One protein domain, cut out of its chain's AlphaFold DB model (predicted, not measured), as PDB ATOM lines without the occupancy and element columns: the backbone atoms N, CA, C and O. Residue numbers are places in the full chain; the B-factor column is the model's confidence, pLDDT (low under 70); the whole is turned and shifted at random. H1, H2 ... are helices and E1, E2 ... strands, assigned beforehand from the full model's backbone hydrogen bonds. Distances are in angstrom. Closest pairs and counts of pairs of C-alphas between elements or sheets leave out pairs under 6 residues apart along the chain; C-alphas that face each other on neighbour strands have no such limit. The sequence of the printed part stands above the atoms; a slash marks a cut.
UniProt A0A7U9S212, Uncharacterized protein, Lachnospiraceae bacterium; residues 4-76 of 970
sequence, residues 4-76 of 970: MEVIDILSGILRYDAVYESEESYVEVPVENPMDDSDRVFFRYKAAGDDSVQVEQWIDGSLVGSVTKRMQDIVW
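AT A GLANCE: This is residues 4 to 76 of the 970 residues of an uncharacterized protein of Lachnospiraceae bacterium (UniProt A0A7U9S212). One strongly twisted antiparallel sheet of five strands makes a wall, with the helix H1 lying along one face and the short helix H2 standing up from that same face near the end of E5; the other face is bare. The loop of residues 31 to 40, between E2 and E3, makes one end of the longest axis. The printed part has 73 residues, with two named helices and five named strands in the order H1 E1 E2 E3 E4 E5 H2, and the class is mixed, helices and strands. The sheet runs E1 E2 E3 E4 E5. The whole is compact, with a radius of gyration of the C-alphas of 12.4 A and spans of 37 by 30 by 21 A.

IN THESE COORDINATES: E3, residues 41 to 49, is 25.3 A long from first to last C-alpha, beginning at C-alpha 41 (72.124, -1.416, 290.464). E4 is residues 52 to 59, 22.9 A, and E5 is residues 62 to 70, 24.0 A. E2 is residues 25 to 30, 16.6 A, and E1 is residues 18 to 20, 6.4 A. H1, residues 4 to 14, is 15.2 A long and begins at C-alpha 4 (49.143, 7.246, 292.405). H2, residues 71 to 76, is 8.6 A long and ends at C-alpha 76 (55.767, -6.939, 305.539).

HOW THE PARTS SIT: The strands form a meander, each the antiparallel neighbour of the one before, with E1 and E5 as edge strands. In the hairpin of E3 and E4, N 44 and O 56 are 2.9 A apart, within hydrogen-bond range. So are N 27 and O 45, 3.0 A, in the hairpin of E2 and E3, N 19 and O 26, 2.8 A, in that of E1 and E2, and N 55 and O 67, 2.8 A, in that of E4 and E5. E5 bends by 52 degrees at residue 65. E1 and E5 are apart. H1 and H2 are on the same face of the sheet, two layers, helices over one face. H1 has a height over the sheet of 7.7 A, lies over E2 and only just over E3, where 3 of its C-alphas fall, and runs along the strands, at 0 degrees to E2 on the local plane. Its closest C-alphas to E2 are those of Ser 11 and Val 27, 5.9 A. H2 is over E4 and stands up from the sheet at 60 degrees; the closest C-alphas are those of Ser 52 and Met 71, 5.7 A. H1 and H2 are close but not clearly touching, with the C-alphas of Ile 13 and Val 75 7.7 A apart. They run the same way at a shallow tilt of 19 degrees. In H1 and H2 every O i to N i+4 pair is within hydrogen-bond range.

THE WHOLE: The two C-alphas farthest apart, those of Met 35 and Asp 50, are 38.2 A apart. The printed part has no cut. No link is long; that from E2 to E3 is short, with 10 residues, and the others are tight. The mean pLDDT of the printed part is 83.1, and residues 22 to 23, 32 to 39 and 50 are under 70.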
ATOM      1  N   MET A   4      48.463   6.131 291.736       82.94
ATOM      2  CA  MET A   4      49.143   7.246 292.405       82.94
ATOM      3  C   MET A   4      49.250   7.038 293.920       82.94
ATOM      4  O   MET A   4      50.282   7.328 294.518       82.94
ATOM      5  N   GLU A   5      48.214   6.478 294.547       85.62
ATOM      6  CA  GLU A   5      48.210   6.207 295.985       85.62
ATOM      7  C   GLU A   5      49.194   5.082 296.347       85.62
ATOM      8  O   GLU A   5      49.909   5.193 297.343       85.62
ATOM      9  N   VAL A   6      49.305   4.047 295.503       86.38
ATOM     10  CA  VAL A   6      50.308   2.976 295.654       86.38
ATOM     11  C   VAL A   6      51.726   3.537 295.566       86.38
ATOM     12  O   VAL A   6      52.556   3.223 296.419       86.38
ATOM     13  N   ILE A   7      52.003   4.388 294.574       89.06
ATOM     14  CA  ILE A   7      53.322   5.010 294.389       89.06
ATOM     15  C   ILE A   7      53.682   5.922 295.565       89.06
ATOM     16  O   ILE A   7      54.797   5.831 296.078       89.06
ATOM     17  N   ASP A   8      52.739   6.720 296.068       89.06
ATOM     18  CA  ASP A   8      52.965   7.551 297.253       89.06
ATOM     19  C   ASP A   8      53.299   6.713 298.499       89.06
ATOM     20  O   ASP A   8      54.189   7.072 299.275       89.06
ATOM     21  N   ILE A   9      52.584   5.600 298.720       91.38
ATOM     22  CA  ILE A   9      52.871   4.694 299.841       91.38
ATOM     23  C   ILE A   9      54.260   4.077 299.667       91.38
ATOM     24  O   ILE A   9      55.035   4.067 300.624       91.38
ATOM     25  N   LEU A  10      54.591   3.590 298.465       91.31
ATOM     26  CA  LEU A  10      55.900   3.013 298.152       91.31
ATOM     27  C   LEU A  10      57.027   4.020 298.399       91.31
ATOM     28  O   LEU A  10      57.995   3.677 299.075       91.31
ATOM     29  N   SER A  11      56.874   5.259 297.935       90.94
ATOM     30  CA  SER A  11      57.843   6.341 298.143       90.94
ATOM     31  C   SER A  11      58.077   6.584 299.632       90.94
ATOM     32  O   SER A  11      59.217   6.611 300.097       90.94
ATOM     33  N   GLY A  12      56.997   6.638 300.415       89.81
ATOM     34  CA  GLY A  12      57.062   6.842 301.856       89.81
ATOM     35  C   GLY A  12      57.703   5.698 302.645       89.81
ATOM     36  O   GLY A  12      58.501   5.953 303.548       89.81
ATOM     37  N   ILE A  13      57.377   4.438 302.330       91.56
ATOM     38  CA  ILE A  13      57.940   3.282 303.052       91.56
ATOM     39  C   ILE A  13      59.377   2.969 302.618       91.56
ATOM     40  O   ILE A  13      60.179   2.549 303.452       91.56
ATOM     41  N   LEU A  14      59.715   3.181 301.340       89.94
ATOM     42  CA  LEU A  14      61.064   2.975 300.800       89.94
ATOM     43  C   LEU A  14      61.991   4.161 301.101       89.94
ATOM     44  O   LEU A  14      63.199   3.960 301.178       89.94
ATOM     45  N   ARG A  15      61.424   5.353 301.344       87.12
ATOM     46  CA  ARG A  15      62.112   6.637 301.585       87.12
ATOM     47  C   ARG A  15      62.912   7.153 300.394       87.12
ATOM     48  O   ARG A  15      64.003   7.688 300.561       87.12
ATOM     49  N   TYR A  16      62.337   7.001 299.211       88.94
ATOM     50  CA  TYR A  16      62.866   7.547 297.967       88.94
ATOM     51  C   TYR A  16      61.760   8.297 297.240       88.94
ATOM     52  O   TYR A  16      60.589   7.924 297.347       88.94
ATOM     53  N   ASP A  17      62.123   9.352 296.522       86.12
ATOM     54  CA  ASP A  17      61.158  10.170 295.796       86.12
ATOM     55  C   ASP A  17      60.495   9.367 294.668       86.12
ATOM     56  O   ASP A  17      61.119   8.537 294.002       86.12
ATOM     57  N   ALA A  18      59.198   9.604 294.476       86.19
ATOM     58  CA  ALA A  18      58.464   9.067 293.341       86.19
ATOM     59  C   ALA A  18      58.817   9.836 292.062       86.19
ATOM     60  O   ALA A  18      58.910  11.065 292.061       86.19
ATOM     61  N   VAL A  19      58.955   9.107 290.960       84.81
ATOM     62  CA  VAL A  19      59.104   9.650 289.611       84.81
ATOM     63  C   VAL A  19      57.758   9.520 288.902       84.81
ATOM     64  O   VAL A  19      57.185   8.429 288.866       84.81
ATOM     65  N   TYR A  20      57.252  10.630 288.362       82.81
ATOM     66  CA  TYR A  20      55.996  10.687 287.608       82.81
ATOM     67  C   TYR A  20      56.293  11.093 286.162       82.81
ATOM     68  O   TYR A  20      56.619  12.252 285.896       82.81
ATOM     69  N   GLU A  21      56.180  10.151 285.233       79.38
ATOM     70  CA  GLU A  21      56.294  10.393 283.793       79.38
ATOM     71  C   GLU A  21      54.916  10.279 283.124       79.38
ATOM     72  O   GLU A  21      53.956   9.782 283.711       79.38
ATOM     73  N   SER A  22      54.782  10.764 281.884       62.47
ATOM     74  CA  SER A  22      53.487  10.819 281.182       62.47
ATOM     75  C   SER A  22      52.853   9.448 280.921       62.47
ATOM     76  O   SER A  22      51.648   9.386 280.685       62.47
ATOM     77  N   GLU A  23      53.645   8.372 280.952       66.38
ATOM     78  CA  GLU A  23      53.198   6.996 280.690       66.38
ATOM     79  C   GLU A  23      53.437   6.031 281.869       66.38
ATOM     80  O   GLU A  23      52.758   5.008 281.947       66.38
ATOM     81  N   GLU A  24      54.335   6.345 282.815       76.94
ATOM     82  CA  GLU A  24      54.667   5.474 283.954       76.94
ATOM     83  C   GLU A  24      54.991   6.268 285.235       76.94
ATOM     84  O   GLU A  24      55.636   7.313 285.196       76.94
ATOM     85  N   SER A  25      54.604   5.722 286.392       84.75
ATOM     86  CA  SER A  25      54.976   6.240 287.718       84.75
ATOM     87  C   SER A  25      55.680   5.147 288.520       84.75
ATOM     88  O   SER A  25      55.175   4.022 288.598       84.75
ATOM     89  N   TYR A  26      56.831   5.450 289.123       88.75
ATOM     90  CA  TYR A  26      57.635   4.465 289.856       88.75
ATOM     91  C   TYR A  26      58.471   5.077 290.984       88.75
ATOM     92  O   TYR A  26      58.693   6.282 291.039       88.75
ATOM     93  N   VAL A  27      58.958   4.225 291.889       89.94
ATOM     94  CA  VAL A  27      59.948   4.590 292.919       89.94
ATOM     95  C   VAL A  27      61.248   3.857 292.627       89.94
ATOM     96  O   VAL A  27      61.242   2.633 292.482       89.94
ATOM     97  N   GLU A  28      62.353   4.592 292.526       89.19
ATOM     98  CA  GLU A  28      63.678   4.041 292.238       89.19
ATOM     99  C   GLU A  28      64.516   3.967 293.517       89.19
ATOM    100  O   GLU A  28      64.716   4.965 294.205       89.19
ATOM    101  N   VAL A  29      64.987   2.764 293.850       89.00
ATOM    102  CA  VAL A  29      65.783   2.498 295.051       89.00
ATOM    103  C   VAL A  29      67.175   2.022 294.631       89.00
ATOM    104  O   VAL A  29      67.295   0.887 294.155       89.00
ATOM    105  N   PRO A  30      68.226   2.843 294.794       84.88
ATOM    106  CA  PRO A  30      69.593   2.427 294.528       84.88
ATOM    107  C   PRO A  30      70.054   1.390 295.558       84.88
ATOM    108  O   PRO A  30      69.689   1.439 296.736       84.88
ATOM    109  N   VAL A  31      70.874   0.443 295.110       79.38
ATOM    110  CA  VAL A  31      71.568  -0.505 295.983       79.38
ATOM    111  C   VAL A  31      73.008  -0.036 296.119       79.38
ATOM    112  O   VAL A  31      73.770  -0.100 295.161       79.38
ATOM    113  N   GLU A  32      73.398   0.419 297.307       64.62
ATOM    114  CA  GLU A  32      74.808   0.689 297.591       64.62
ATOM    115  C   GLU A  32      75.565  -0.644 297.678       64.62
ATOM    116  O   GLU A  32      75.327  -1.450 298.583       64.62
ATOM    117  N   ASN A  33      76.466  -0.891 296.724       58.34
ATOM    118  CA  ASN A  33      77.414  -1.994 296.791       58.34
ATOM    119  C   ASN A  33      78.740  -1.476 297.376       58.34
ATOM    120  O   ASN A  33      79.455  -0.747 296.698       58.34
ATOM    121  N   PRO A  34      79.116  -1.844 298.612       58.47
ATOM    122  CA  PRO A  34      80.333  -1.338 299.250       58.47
ATOM    123  C   PRO A  34      81.642  -1.862 298.627       58.47
ATOM    124  O   PRO A  34      82.716  -1.496 299.096       58.47
ATOM    125  N   MET A  35      81.567  -2.748 297.627       59.03
ATOM    126  CA  MET A  35      82.719  -3.401 296.998       59.03
ATOM    127  C   MET A  35      82.951  -2.998 295.536       59.03
ATOM    128  O   MET A  35      83.965  -3.417 294.982       59.03
ATOM    129  N   ASP A  36      82.040  -2.247 294.906       55.72
ATOM    130  CA  ASP A  36      82.096  -1.999 293.461       55.72
ATOM    131  C   ASP A  36      81.547  -0.612 293.086       55.72
ATOM    132  O   ASP A  36      80.394  -0.303 293.382       55.72
ATOM    133  N   ASP A  37      82.375   0.211 292.436       55.66
ATOM    134  CA  ASP A  37      82.035   1.574 291.983       55.66
ATOM    135  C   ASP A  37      81.475   1.598 290.539       55.66
ATOM    136  O   ASP A  37      81.108   2.669 290.044       55.66
ATOM    137  N   SER A  38      81.437   0.456 289.830       57.06
ATOM    138  CA  SER A  38      81.127   0.416 288.388       57.06
ATOM    139  C   SER A  38      79.655   0.204 288.043       57.06
ATOM    140  O   SER A  38      79.187   0.828 287.092       57.06
ATOM    141  N   ASP A  39      78.924  -0.612 288.808       55.59
ATOM    142  CA  ASP A  39      77.593  -1.076 288.404       55.59
ATOM    143  C   ASP A  39      76.502  -0.345 289.196       55.59
ATOM    144  O   ASP A  39      76.309  -0.559 290.400       55.59
ATOM    145  N   ARG A  40      75.729   0.515 288.522       70.06
ATOM    146  CA  ARG A  40      74.585   1.196 289.150       70.06
ATOM    147  C   ARG A  40      73.388   0.254 289.173       70.06
ATOM    148  O   ARG A  40      72.567   0.258 288.256       70.06
ATOM    149  N   VAL A  41      73.285  -0.550 290.230       82.44
ATOM    150  CA  VAL A  41      72.124  -1.416 290.464       82.44
ATOM    151  C   VAL A  41      71.018  -0.628 291.163       82.44
ATOM    152  O   VAL A  41      71.211  -0.103 292.261       82.44
ATOM    153  N   PHE A  42      69.832  -0.585 290.563       86.19
ATOM    154  CA  PHE A  42      68.643   0.000 291.183       86.19
ATOM    155  C   PHE A  42      67.418  -0.895 291.005       86.19
ATOM    156  O   PHE A  42      67.293  -1.650 290.039       86.19
ATOM    157  N   PHE A  43      66.504  -0.816 291.971       89.88
ATOM    158  CA  PHE A  43      65.201  -1.464 291.900       89.88
ATOM    159  C   PHE A  43      64.120  -0.428 291.612       89.88
ATOM    160  O   PHE A  43      63.979   0.535 292.368       89.88
ATOM    161  N   ARG A  44      63.327  -0.645 290.561       91.38
ATOM    162  CA  ARG A  44      62.132   0.156 290.273       91.38
ATOM    163  C   ARG A  44      60.888  -0.556 290.772       91.38
ATOM    164  O   ARG A  44      60.662  -1.719 290.450       91.38
ATOM    165  N   TYR A  45      60.081   0.158 291.547       92.50
ATOM    166  CA  TYR A  45      58.801  -0.313 292.061       92.50
ATOM    167  C   TYR A  45      57.679   0.404 291.314       92.50
ATOM    168  O   TYR A  45      57.498   1.610 291.481       92.50
ATOM    169  N   LYS A  46      56.939  -0.343 290.496       89.75
ATOM    170  CA  LYS A  46      55.827   0.133 289.667       89.75
ATOM    171  C   LYS A  46      54.511  -0.448 290.168       89.75
ATOM    172  O   LYS A  46      54.444  -1.625 290.517       89.75
ATOM    173  N   ALA A  47      53.449   0.348 290.185       85.94
ATOM    174  CA  ALA A  47      52.113  -0.166 290.474       85.94
ATOM    175  C   ALA A  47      51.555  -0.893 289.236       85.94
ATOM    176  O   ALA A  47      51.539  -0.322 288.150       85.94
ATOM    177  N   ALA A  48      51.094  -2.136 289.400       79.62
ATOM    178  CA  ALA A  48      50.659  -3.001 288.294       79.62
ATOM    179  C   ALA A  48      49.143  -3.316 288.300       79.62
ATOM    180  O   ALA A  48      48.685  -4.152 287.527       79.62
ATOM    181  N   GLY A  49      48.356  -2.634 289.146       71.44
ATOM    182  CA  GLY A  49      46.915  -2.885 289.340       71.44
ATOM    183  C   GLY A  49      46.622  -3.965 290.393       71.44
ATOM    184  O   GLY A  49      47.525  -4.691 290.801       71.44
ATOM    185  N   ASP A  50      45.380  -4.039 290.891       69.25
ATOM    186  CA  ASP A  50      44.897  -5.054 291.856       69.25
ATOM    187  C   ASP A  50      45.811  -5.297 293.080       69.25
ATOM    188  O   ASP A  50      46.093  -6.431 293.466       69.25
ATOM    189  N   ASP A  51      46.303  -4.211 293.691       72.94
ATOM    190  CA  ASP A  51      47.224  -4.211 294.845       72.94
ATOM    191  C   ASP A  51      48.561  -4.952 294.598       72.94
ATOM    192  O   ASP A  51      49.276  -5.324 295.537       72.94
ATOM    193  N   SER A  52      48.924  -5.140 293.327       85.50
ATOM    194  CA  SER A  52      50.194  -5.715 292.902       85.50
ATOM    195  C   SER A  52      51.218  -4.640 292.530       85.50
ATOM    196  O   SER A  52      50.896  -3.565 292.013       85.50
ATOM    197  N   VAL A  53      52.480  -4.936 292.824       90.31
ATOM    198  CA  VAL A  53      53.630  -4.073 292.573       90.31
ATOM    199  C   VAL A  53      54.649  -4.868 291.776       90.31
ATOM    200  O   VAL A  53      55.137  -5.912 292.220       90.31
ATOM    201  N   GLN A  54      54.971  -4.373 290.593       91.56
ATOM    202  CA  GLN A  54      56.038  -4.903 289.768       91.56
ATOM    203  C   GLN A  54      57.369  -4.337 290.265       91.56
ATOM    204  O   GLN A  54      57.546  -3.125 290.372       91.56
ATOM    205  N   VAL A  55      58.291  -5.228 290.616       92.00
ATOM    206  CA  VAL A  55      59.630  -4.892 291.094       92.00
ATOM    207  C   VAL A  55      60.629  -5.303 290.026       92.00
ATOM    208  O   VAL A  55      60.848  -6.492 289.789       92.00
ATOM    209  N   GLU A  56      61.224  -4.311 289.386       92.69
ATOM    210  CA  GLU A  56      62.199  -4.464 288.316       92.69
ATOM    211  C   GLU A  56      63.610  -4.234 288.854       92.69
ATOM    212  O   GLU A  56      63.855  -3.265 289.569       92.69
ATOM    213  N   GLN A  57      64.548  -5.104 288.498       91.12
ATOM    214  CA  GLN A  57      65.969  -4.935 288.766       91.12
ATOM    215  C   GLN A  57      66.661  -4.409 287.514       91.12
ATOM    216  O   GLN A  57      66.609  -5.042 286.456       91.12
ATOM    217  N   TRP A  58      67.354  -3.290 287.662       87.75
ATOM    218  CA  TRP A  58      68.092  -2.634 286.597       87.75
ATOM    219  C   TRP A  58      69.576  -2.577 286.944       87.75
ATOM    220  O   TRP A  58      69.937  -2.315 288.092       87.75
ATOM    221  N   ILE A  59      70.424  -2.840 285.952       85.56
ATOM    222  CA  ILE A  59      71.886  -2.749 286.044       85.56
ATOM    223  C   ILE A  59      72.351  -1.945 284.833       85.56
ATOM    224  O   ILE A  59      72.007  -2.290 283.702       85.56
ATOM    225  N   ASP A  60      73.047  -0.833 285.071       81.94
ATOM    226  CA  ASP A  60      73.593   0.062 284.037       81.94
ATOM    227  C   ASP A  60      72.587   0.457 282.944       81.94
ATOM    228  O   ASP A  60      72.879   0.484 281.748       81.94
ATOM    229  N   GLY A  61      71.353   0.756 283.362       78.12
ATOM    230  CA  GLY A  61      70.281   1.185 282.461       78.12
ATOM    231  C   GLY A  61      69.629   0.058 281.654       78.12
ATOM    232  O   GLY A  61      68.780   0.344 280.816       78.12
ATOM    233  N   SER A  62      69.969  -1.207 281.920       82.50
ATOM    234  CA  SER A  62      69.317  -2.379 281.327       82.50
ATOM    235  C   SER A  62      68.459  -3.122 282.352       82.50
ATOM    236  O   SER A  62      68.902  -3.378 283.471       82.50
ATOM    237  N   LEU A  63      67.239  -3.503 281.964       87.88
ATOM    238  CA  LEU A  63      66.361  -4.352 282.773       87.88
ATOM    239  C   LEU A  63      66.901  -5.791 282.788       87.88
ATOM    240  O   LEU A  63      66.947  -6.449 281.750       87.88
ATOM    241  N   VAL A  64      67.279  -6.286 283.967       88.06
ATOM    242  CA  VAL A  64      67.881  -7.621 284.146       88.06
ATOM    243  C   VAL A  64      66.869  -8.641 284.673       88.06
ATOM    244  O   VAL A  64      66.985  -9.834 284.399       88.06
ATOM    245  N   GLY A  65      65.835  -8.195 285.388       87.75
ATOM    246  CA  GLY A  65      64.773  -9.072 285.875       87.75
ATOM    247  C   GLY A  65      63.573  -8.303 286.407       87.75
ATOM    248  O   GLY A  65      63.694  -7.158 286.822       87.75
ATOM    249  N   SER A  66      62.401  -8.936 286.409       90.69
ATOM    250  CA  SER A  66      61.163  -8.359 286.937       90.69
ATOM    251  C   SER A  66      60.377  -9.417 287.700       90.69
ATOM    252  O   SER A  66      60.275 -10.561 287.257       90.69
ATOM    253  N   VAL A  67      59.814  -9.042 288.848       93.19
ATOM    254  CA  VAL A  67      58.923  -9.895 289.638       93.19
ATOM    255  C   VAL A  67      57.719  -9.099 290.117       93.19
ATOM    256  O   VAL A  67      57.860  -7.999 290.646       93.19
ATOM    257  N   THR A  68      56.527  -9.670 289.989       90.81
ATOM    258  CA  THR A  68      55.312  -9.081 290.558       90.81
ATOM    259  C   THR A  68      55.125  -9.585 291.982       90.81
ATOM    260  O   THR A  68      55.145 -10.791 292.233       90.81
ATOM    261  N   LYS A  69      54.954  -8.661 292.925       91.31
ATOM    262  CA  LYS A  69      54.690  -8.942 294.341       91.31
ATOM    263  C   LYS A  69      53.380  -8.313 294.770       91.31
ATOM    264  O   LYS A  69      52.939  -7.340 294.164       91.31
ATOM    265  N   ARG A  70      52.764  -8.825 295.834       90.00
ATOM    266  CA  ARG A  70      51.642  -8.120 296.460       90.00
ATOM    267  C   ARG A  70      52.172  -6.957 297.286       90.00
ATOM    268  O   ARG A  70      53.274  -7.023 297.835       90.00
ATOM    269  N   MET A  71      51.365  -5.912 297.439       90.50
ATOM    270  CA  MET A  71      51.709  -4.793 298.313       90.50
ATOM    271  C   MET A  71      52.016  -5.267 299.744       90.50
ATOM    272  O   MET A  71      52.958  -4.788 300.375       90.50
ATOM    273  N   GLN A  72      51.279  -6.265 300.239       92.62
ATOM    274  CA  GLN A  72      51.467  -6.847 301.568       92.62
ATOM    275  C   GLN A  72      52.851  -7.492 301.735       92.62
ATOM    276  O   GLN A  72      53.453  -7.342 302.795       92.62
ATOM    277  N   ASP A  73      53.404  -8.127 300.696       93.62
ATOM    278  CA  ASP A  73      54.755  -8.706 300.747       93.62
ATOM    279  C   ASP A  73      55.821  -7.621 300.948       93.62
ATOM    280  O   ASP A  73      56.773  -7.783 301.721       93.62
ATOM    281  N   ILE A  74      55.658  -6.496 300.244       92.94
ATOM    282  CA  ILE A  74      56.570  -5.355 300.322       92.94
ATOM    283  C   ILE A  74      56.453  -4.698 301.694       92.94
ATOM    284  O   ILE A  74      57.467  -4.536 302.373       92.94
ATOM    285  N   VAL A  75      55.233  -4.392 302.142       94.56
ATOM    286  CA  VAL A  75      54.983  -3.781 303.456       94.56
ATOM    287  C   VAL A  75      55.509  -4.676 304.582       94.56
ATOM    288  O   VAL A  75      56.224  -4.186 305.456       94.56
ATOM    289  N   TRP A  76      55.259  -5.992 304.538       95.75
ATOM    290  CA  TRP A  76      55.767  -6.939 305.539       95.75
ATOM    291  C   TRP A  76      57.290  -6.867 305.680       95.75
ATOM    292  O   TRP A  76      57.821  -6.823 306.796       95.75
TER     293      TRP A  76